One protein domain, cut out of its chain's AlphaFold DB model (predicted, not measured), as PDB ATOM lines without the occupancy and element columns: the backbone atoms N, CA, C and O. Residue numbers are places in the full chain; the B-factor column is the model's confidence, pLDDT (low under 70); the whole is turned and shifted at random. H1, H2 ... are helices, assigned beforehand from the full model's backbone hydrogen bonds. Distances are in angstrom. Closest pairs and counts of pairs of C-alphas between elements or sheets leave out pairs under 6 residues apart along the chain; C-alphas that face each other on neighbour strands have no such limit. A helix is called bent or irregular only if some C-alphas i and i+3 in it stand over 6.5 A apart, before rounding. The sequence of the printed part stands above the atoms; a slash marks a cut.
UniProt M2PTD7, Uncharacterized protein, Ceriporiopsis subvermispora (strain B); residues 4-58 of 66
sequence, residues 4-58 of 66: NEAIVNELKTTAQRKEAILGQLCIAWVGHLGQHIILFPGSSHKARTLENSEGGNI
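This is residues 4 to 58 of the 66 residues of an uncharacterized protein of Ceriporiopsis subvermispora (strain B) (UniProt M2PTD7). Three helices make a corner and a slanted pair: H1 meets the first part of H2 nearly square on, like an L, and H3 packs aslant on the other side of H2, which stands in the middle. From the far end of H2 a long loop, residues 33 to 45, folds back to where H3 begins, and the last part of H3 comes up to the first part of H2. The printed part has 55 residues, with three named helices in the order H1, H2, H3 and no named strand; the class is all helix. It is compact, with a radius of gyration of the C-alphas of 11.5 A, and the C-alphas span 29 by 28 by 21 A.

H1, residues 4 to 17, touches H2, residues 22 to 32, with its residues 11 to 15 alone. Their closest C-alphas, those of Ala 15 and Leu 22, are 5.4 A apart. The lines of H1 and H2 are about perpendicular, at 85 degrees. H2 also touches H3, residues 46 to 57, with 17 pairs of C-alphas within 8 A; the closest are those of Gln 24 and Gly 55, 3.8 A apart. H2 and H3 run the same way at a steep tilt of 44 degrees. H1 and H3 are apart. In H1 and H2 every pair of O i and N i+4 is within hydrogen-bond range. In H3 4 of 8 such pairs are within range, while 8 of 9 pairs of O i and N i+3 are.

H1 begins at C-alpha 4, at (276.446, 245.444, 461.290), and is 20.5 A long from its first to its last C-alpha. H2 begins at C-alpha 22, at (262.640, 247.594, 456.930), and is 15.6 A long. H3 is 18.8 A long and ends at C-alpha 57, at (254.460, 257.311, 451.895). H3 is neither bent nor irregular, but only just: C-alphas 53 and 56 are 6.2 A apart.

The two C-alphas farthest apart are those of Ala 6 and His 36, at 31.2 A. The first and last printed C-alphas, those of Asn 4 and Ile 58, are 23.9 A apart. The link from H1 to H2, 4 residues, is tight, and the link from H2 to H3, 13 residues, is long. The C-alphas of that long link, residues 33 to 45, lie 9 to 17 A from the mean of the C-alphas. The printed part has no cut. The mean pLDDT of the printed part is 93.4, and no printed residue is under 70.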
ATOM      1  N   ASN A   4     277.449 245.362 462.351       94.56
ATOM      2  CA  ASN A   4     276.446 245.444 461.290       94.56
ATOM      3  C   ASN A   4     275.080 244.903 461.735       94.56
ATOM      4  O   ASN A   4     274.053 245.491 461.415       94.56
ATOM      5  N   GLU A   5     275.052 243.805 462.493       95.69
ATOM      6  CA  GLU A   5     273.796 243.218 462.978       95.69
ATOM      7  C   GLU A   5     273.101 244.143 463.978       95.69
ATOM      8  O   GLU A   5     271.882 244.284 463.933       95.69
ATOM      9  N   ALA A   6     273.876 244.811 464.839       95.56
ATOM     10  CA  ALA A   6     273.340 245.787 465.781       95.56
ATOM     11  C   ALA A   6     272.630 246.939 465.050       95.56
ATOM     12  O   ALA A   6     271.491 247.259 465.380       95.56
ATOM     13  N   ILE A   7     273.250 247.487 463.998       94.56
ATOM     14  CA  ILE A   7     272.651 248.549 463.172       94.56
ATOM     15  C   ILE A   7     271.344 248.068 462.534       94.56
ATOM     16  O   ILE A   7     270.321 248.742 462.621       94.56
ATOM     17  N   VAL A   8     271.353 246.882 461.920       96.12
ATOM     18  CA  VAL A   8     270.154 246.326 461.275       96.12
ATOM     19  C   VAL A   8     269.019 246.126 462.283       96.12
ATOM     20  O   VAL A   8     267.861 246.371 461.948       96.12
ATOM     21  N   ASN A   9     269.323 245.705 463.510       95.75
ATOM     22  CA  ASN A   9     268.311 245.513 464.547       95.75
ATOM     23  C   ASN A   9     267.692 246.838 465.013       95.75
ATOM     24  O   ASN A   9     266.473 246.916 465.131       95.75
ATOM     25  N   GLU A  10     268.486 247.893 465.184       94.62
ATOM     26  CA  GLU A  10     267.964 249.230 465.511       94.62
ATOM     27  C   GLU A  10     267.065 249.794 464.401       94.62
ATOM     28  O   GLU A  10     265.991 250.354 464.658       94.62
ATOM     29  N   LEU A  11     267.449 249.581 463.139       95.88
ATOM     30  CA  LEU A  11     266.620 249.972 462.001       95.88
ATOM     31  C   LEU A  11     265.302 249.187 461.965       95.88
ATOM     32  O   LEU A  11     264.254 249.771 461.699       95.88
ATOM     33  N   LYS A  12     265.315 247.889 462.294       96.56
ATOM     34  CA  LYS A  12     264.083 247.088 462.414       96.56
ATOM     35  C   LYS A  12     263.162 247.623 463.507       96.56
ATOM     36  O   LYS A  12     261.970 247.758 463.256       96.56
ATOM     37  N   THR A  13     263.698 247.973 464.674       96.06
ATOM     38  CA  THR A  13     262.918 248.589 465.761       96.06
ATOM     39  C   THR A  13     262.284 249.905 465.310       96.06
ATOM     40  O   THR A  13     261.143 250.212 465.647       96.06
ATOM     41  N   THR A  14     262.999 250.696 464.512       95.25
ATOM     42  CA  THR A  14     262.468 251.950 463.958       95.25
ATOM     43  C   THR A  14     261.369 251.703 462.930       95.25
ATOM     44  O   THR A  14     260.320 252.335 463.017       95.25
ATOM     45  N   ALA A  15     261.552 250.737 462.030       96.25
ATOM     46  CA  ALA A  15     260.528 250.348 461.063       96.25
ATOM     47  C   ALA A  15     259.248 249.857 461.765       96.25
ATOM     48  O   ALA A  15     258.155 250.313 461.446       96.25
ATOM     49  N   GLN A  16     259.389 249.027 462.806       96.56
ATOM     50  CA  GLN A  16     258.266 248.534 463.608       96.56
ATOM     51  C   GLN A  16     257.467 249.660 464.272       96.56
ATOM     52  O   GLN A  16     256.241 249.616 464.262       96.56
ATOM     53  N   ARG A  17     258.132 250.696 464.803       95.94
ATOM     54  CA  ARG A  17     257.453 251.872 465.385       95.94
ATOM     55  C   ARG A  17     256.628 252.664 464.368       95.94
ATOM     56  O   ARG A  17     255.733 253.399 464.769       95.94
ATOM     57  N   LYS A  18     256.945 252.533 463.079       94.06
ATOM     58  CA  LYS A  18     256.236 253.154 461.954       94.06
ATOM     59  C   LYS A  18     255.246 252.204 461.279       94.06
ATOM     60  O   LYS A  18     254.714 252.561 460.238       94.06
ATOM     61  N   GLU A  19     255.049 251.001 461.829       95.31
ATOM     62  CA  GLU A  19     254.248 249.935 461.208       95.31
ATOM     63  C   GLU A  19     254.707 249.601 459.777       95.31
ATOM     64  O   GLU A  19     253.939 249.151 458.933       95.31
ATOM     65  N   ALA A  20     255.998 249.804 459.516       95.56
ATOM     66  CA  ALA A  20     256.620 249.620 458.220       95.56
ATOM     67  C   ALA A  20     257.552 248.411 458.227       95.56
ATOM     68  O   ALA A  20     258.144 248.041 459.249       95.56
ATOM     69  N   ILE A  21     257.771 247.831 457.051       95.06
ATOM     70  CA  ILE A  21     258.875 246.892 456.868       95.06
ATOM     71  C   ILE A  21     260.195 247.649 456.689       95.06
ATOM     72  O   ILE A  21     260.241 248.789 456.227       95.06
ATOM     73  N   LEU A  22     261.309 246.984 457.007       96.00
ATOM     74  CA  LEU A  22     262.640 247.594 456.930       96.00
ATOM     75  C   LEU A  22     262.954 248.177 455.539       96.00
ATOM     76  O   LEU A  22     263.567 249.235 455.443       96.00
ATOM     77  N   GLY A  23     262.515 247.509 454.466       94.75
ATOM     78  CA  GLY A  23     262.719 247.989 453.095       94.75
ATOM     79  C   GLY A  23     262.056 249.341 452.838       94.75
ATOM     80  O   GLY A  23     262.687 250.235 452.279       94.75
ATOM     81  N   GLN A  24     260.824 249.515 453.314       96.06
ATOM     82  CA  GLN A  24     260.079 250.764 453.188       96.06
ATOM     83  C   GLN A  24     260.743 251.897 453.984       96.06
ATOM     84  O   GLN A  24     260.885 252.996 453.459       96.06
ATOM     85  N   LEU A  25     261.226 251.622 455.204       96.31
ATOM     86  CA  LEU A  25     261.977 252.601 456.003       96.31
ATOM     87  C   LEU A  25     263.226 253.100 455.257       96.31
ATOM     88  O   LEU A  25     263.491 254.300 455.208       96.31
ATOM     89  N   CYS A  26     263.989 252.186 454.651       95.38
ATOM     90  CA  CYS A  26     265.174 252.549 453.876       95.38
ATOM     91  C   CYS A  26     264.817 253.391 452.645       95.38
ATOM     92  O   CYS A  26     265.522 254.346 452.336       95.38
ATOM     93  N   ILE A  27     263.726 253.058 451.950       95.50
ATOM     94  CA  ILE A  27     263.226 253.823 450.799       95.50
ATOM     95  C   ILE A  27     262.865 255.246 451.239       95.50
ATOM     96  O   ILE A  27     263.375 256.202 450.664       95.50
ATOM     97  N   ALA A  28     262.092 255.396 452.314       94.94
ATOM     98  CA  ALA A  28     261.749 256.699 452.881       94.94
ATOM     99  C   ALA A  28     262.993 257.541 453.209       94.94
ATOM    100  O   ALA A  28     263.070 258.723 452.870       94.94
ATOM    101  N   TRP A  29     264.007 256.913 453.811       95.50
ATOM    102  CA  TRP A  29     265.265 257.576 454.140       95.50
ATOM    103  C   TRP A  29     265.999 258.085 452.898       95.50
ATOM    104  O   TRP A  29     266.407 259.243 452.876       95.50
ATOM    105  N   VAL A  30     266.125 257.270 451.843       94.25
ATOM    106  CA  VAL A  30     266.773 257.724 450.600       94.25
ATOM    107  C   VAL A  30     265.963 258.847 449.946       94.25
ATOM    108  O   VAL A  30     266.552 259.807 449.457       94.25
ATOM    109  N   GLY A  31     264.630 258.770 449.979       93.00
ATOM    110  CA  GLY A  31     263.748 259.812 449.444       93.00
ATOM    111  C   GLY A  31     263.933 261.156 450.150       93.00
ATOM    112  O   GLY A  31     263.869 262.203 449.513       93.00
ATOM    113  N   HIS A  32     264.265 261.137 451.444       92.56
ATOM    114  CA  HIS A  32     264.566 262.344 452.208       92.56
ATOM    115  C   HIS A  32     265.884 263.031 451.795       92.56
ATOM    116  O   HIS A  32     266.054 264.223 452.047       92.56
ATOM    117  N   LEU A  33     266.824 262.330 451.150       92.62
ATOM    118  CA  LEU A  33     268.151 262.884 450.836       92.62
ATOM    119  C   LEU A  33     268.129 264.001 449.776       92.62
ATOM    120  O   LEU A  33     269.148 264.660 449.568       92.62
ATOM    121  N   GLY A  34     267.001 264.241 449.100       90.31
ATOM    122  CA  GLY A  34     266.890 265.329 448.136       90.31
ATOM    123  C   GLY A  34     265.515 265.456 447.490       90.31
ATOM    124  O   GLY A  34     264.815 264.478 447.260       90.31
ATOM    125  N   GLN A  35     265.164 266.687 447.117       88.12
ATOM    126  CA  GLN A  35     263.845 267.044 446.576       88.12
ATOM    127  C   GLN A  35     263.505 266.387 445.223       88.12
ATOM    128  O   GLN A  35     262.341 266.327 444.839       88.12
ATOM    129  N   HIS A  36     264.519 265.922 444.489       91.62
ATOM    130  CA  HIS A  36     264.385 265.332 443.151       91.62
ATOM    131  C   HIS A  36     264.817 263.861 443.102       91.62
ATOM    132  O   HIS A  36     265.166 263.347 442.039       91.62
ATOM    133  N   ILE A  37     264.828 263.179 444.246       90.44
ATOM    134  CA  ILE A  37     265.123 261.751 444.302       90.44
ATOM    135  C   ILE A  37     263.842 260.972 444.008       90.44
ATOM    136  O   ILE A  37     262.869 261.046 444.752       90.44
ATOM    137  N   ILE A  38     263.859 260.202 442.919       86.50
ATOM    138  CA  ILE A  38     262.801 259.248 442.573       86.50
ATOM    139  C   ILE A  38     263.357 257.843 442.781       86.50
ATOM    140  O   ILE A  38     264.392 257.484 442.218       86.50
ATOM    141  N   LEU A  39     262.670 257.047 443.596       86.38
ATOM    142  CA  LEU A  39     263.093 255.694 443.932       86.38
ATOM    143  C   LEU A  39     262.394 254.679 443.039       86.38
ATOM    144  O   LEU A  39     261.173 254.680 442.914       86.38
ATOM    145  N   PHE A  40     263.183 253.772 442.470       87.88
ATOM    146  CA  PHE A  40     262.686 252.616 441.735       87.88
ATOM    147  C   PHE A  40     262.943 251.346 442.551       87.88
ATOM    148  O   PHE A  40     263.981 250.700 442.373       87.88
ATOM    149  N   PRO A  41     262.043 250.987 443.485       86.88
ATOM    150  CA  PRO A  41     262.212 249.783 444.280       86.88
ATOM    151  C   PRO A  41     262.128 248.540 443.387       86.88
ATOM    152  O   PRO A  41     261.074 248.194 442.860       86.88
ATOM    153  N   GLY A  42     263.259 247.858 443.215       87.12
ATOM    154  CA  GLY A  42     263.355 246.612 442.459       87.12
ATOM    155  C   GLY A  42     263.271 245.380 443.358       87.12
ATOM    156  O   GLY A  42     263.856 245.335 444.440       87.12
ATOM    157  N   SER A  43     262.577 244.337 442.902       90.06
ATOM    158  CA  SER A  43     262.613 243.017 443.529       90.06
ATOM    159  C   SER A  43     262.355 241.918 442.506       90.06
ATOM    160  O   SER A  43     261.566 242.098 441.583       90.06
ATOM    161  N   SER A  44     262.949 240.742 442.720       93.62
ATOM    162  CA  SER A  44     262.628 239.536 441.944       93.62
ATOM    163  C   SER A  44     261.211 239.008 442.219       93.62
ATOM    164  O   SER A  44     260.737 238.125 441.512       93.62
ATOM    165  N   HIS A  45     260.525 239.537 443.240       94.31
ATOM    166  CA  HIS A  45     259.157 239.167 443.600       94.31
ATOM    167  C   HIS A  45     258.220 240.363 443.443       94.31
ATOM    168  O   HIS A  45     258.343 241.352 444.165       94.31
ATOM    169  N   LYS A  46     257.219 240.230 442.566       92.81
ATOM    170  CA  LYS A  46     256.226 241.282 442.290       92.81
ATOM    171  C   LYS A  46     255.536 241.811 443.553       92.81
ATOM    172  O   LYS A  46     255.372 243.017 443.689       92.81
ATOM    173  N   ALA A  47     255.163 240.921 444.475       93.31
ATOM    174  CA  ALA A  47     254.513 241.307 445.729       93.31
ATOM    175  C   ALA A  47     255.392 242.248 446.568       93.31
ATOM    176  O   ALA A  47     254.901 243.236 447.101       93.31
ATOM    177  N   ARG A  48     256.705 241.993 446.603       93.19
ATOM    178  CA  ARG A  48     257.654 242.813 447.359       93.19
ATOM    179  C   ARG A  48     257.956 244.143 446.675       93.19
ATOM    180  O   ARG A  48     258.210 245.124 447.354       93.19
ATOM    181  N   THR A  49     257.894 244.200 445.344       92.94
ATOM    182  CA  THR A  49     257.930 245.476 444.618       92.94
ATOM    183  C   THR A  49     256.750 246.362 445.013       92.94
ATOM    184  O   THR A  49     256.960 247.529 445.315       92.94
ATOM    185  N   LEU A  50     255.533 245.805 445.063       92.19
ATOM    186  CA  LEU A  50     254.335 246.546 445.477       92.19
ATOM    187  C   LEU A  50     254.429 247.015 446.934       92.19
ATOM    188  O   LEU A  50     254.229 248.191 447.201       92.19
ATOM    189  N   GLU A  51     254.804 246.124 447.852       93.88
ATOM    190  CA  GLU A  51     255.011 246.462 449.265       93.88
ATOM    191  C   GLU A  51     256.067 247.566 449.445       93.88
ATOM    192  O   GLU A  51     255.847 248.525 450.177       93.88
ATOM    193  N   ASN A  52     257.201 247.478 448.748       94.00
ATOM    194  CA  ASN A  52     258.273 248.467 448.847       94.00
ATOM    195  C   ASN A  52     257.882 249.845 448.293       94.00
ATOM    196  O   ASN A  52     258.384 250.849 448.796       94.00
ATOM    197  N   SER A  53     257.007 249.914 447.284       92.56
ATOM    198  CA  SER A  53     256.532 251.189 446.726       92.56
ATOM    199  C   SER A  53     255.836 252.063 447.770       92.56
ATOM    200  O   SER A  53     255.969 253.284 447.720       92.56
ATOM    201  N   GLU A  54     255.191 251.455 448.768       93.62
ATOM    202  CA  GLU A  54     254.569 252.180 449.883       93.62
ATOM    203  C   GLU A  54     255.587 252.886 450.791       93.62
ATOM    204  O   GLU A  54     255.225 253.772 451.560       93.62
ATOM    205  N   GLY A  55     256.882 252.573 450.672       93.19
ATOM    206  CA  GLY A  55     257.940 253.282 451.394       93.19
ATOM    207  C   GLY A  55     258.033 254.768 451.046       93.19
ATOM    208  O   GLY A  55     258.517 255.545 451.862       93.19
ATOM    209  N   GLY A  56     257.528 255.185 449.880       91.19
ATOM    210  CA  GLY A  56     257.423 256.603 449.519       91.19
ATOM    211  C   GLY A  56     256.408 257.392 450.357       91.19
ATOM    212  O   GLY A  56     256.471 258.615 450.367       91.19
ATOM    213  N   ASN A  57     255.510 256.706 451.072       92.12
ATOM    214  CA  ASN A  57     254.460 257.311 451.895       92.12
ATOM    215  C   ASN A  57     254.847 257.418 453.383       92.12
ATOM    216  O   ASN A  57     254.032 257.837 454.203       92.12
ATOM    217  N   ILE A  58     256.061 257.004 453.760       94.31
ATOM    218  CA  ILE A  58     256.516 257.034 455.153       94.31
ATOM    219  C   ILE A  58     257.218 258.357 455.445       94.31
ATOM    220  O   ILE A  58     258.304 258.627 454.936       94.31
TER     221      ILE A  58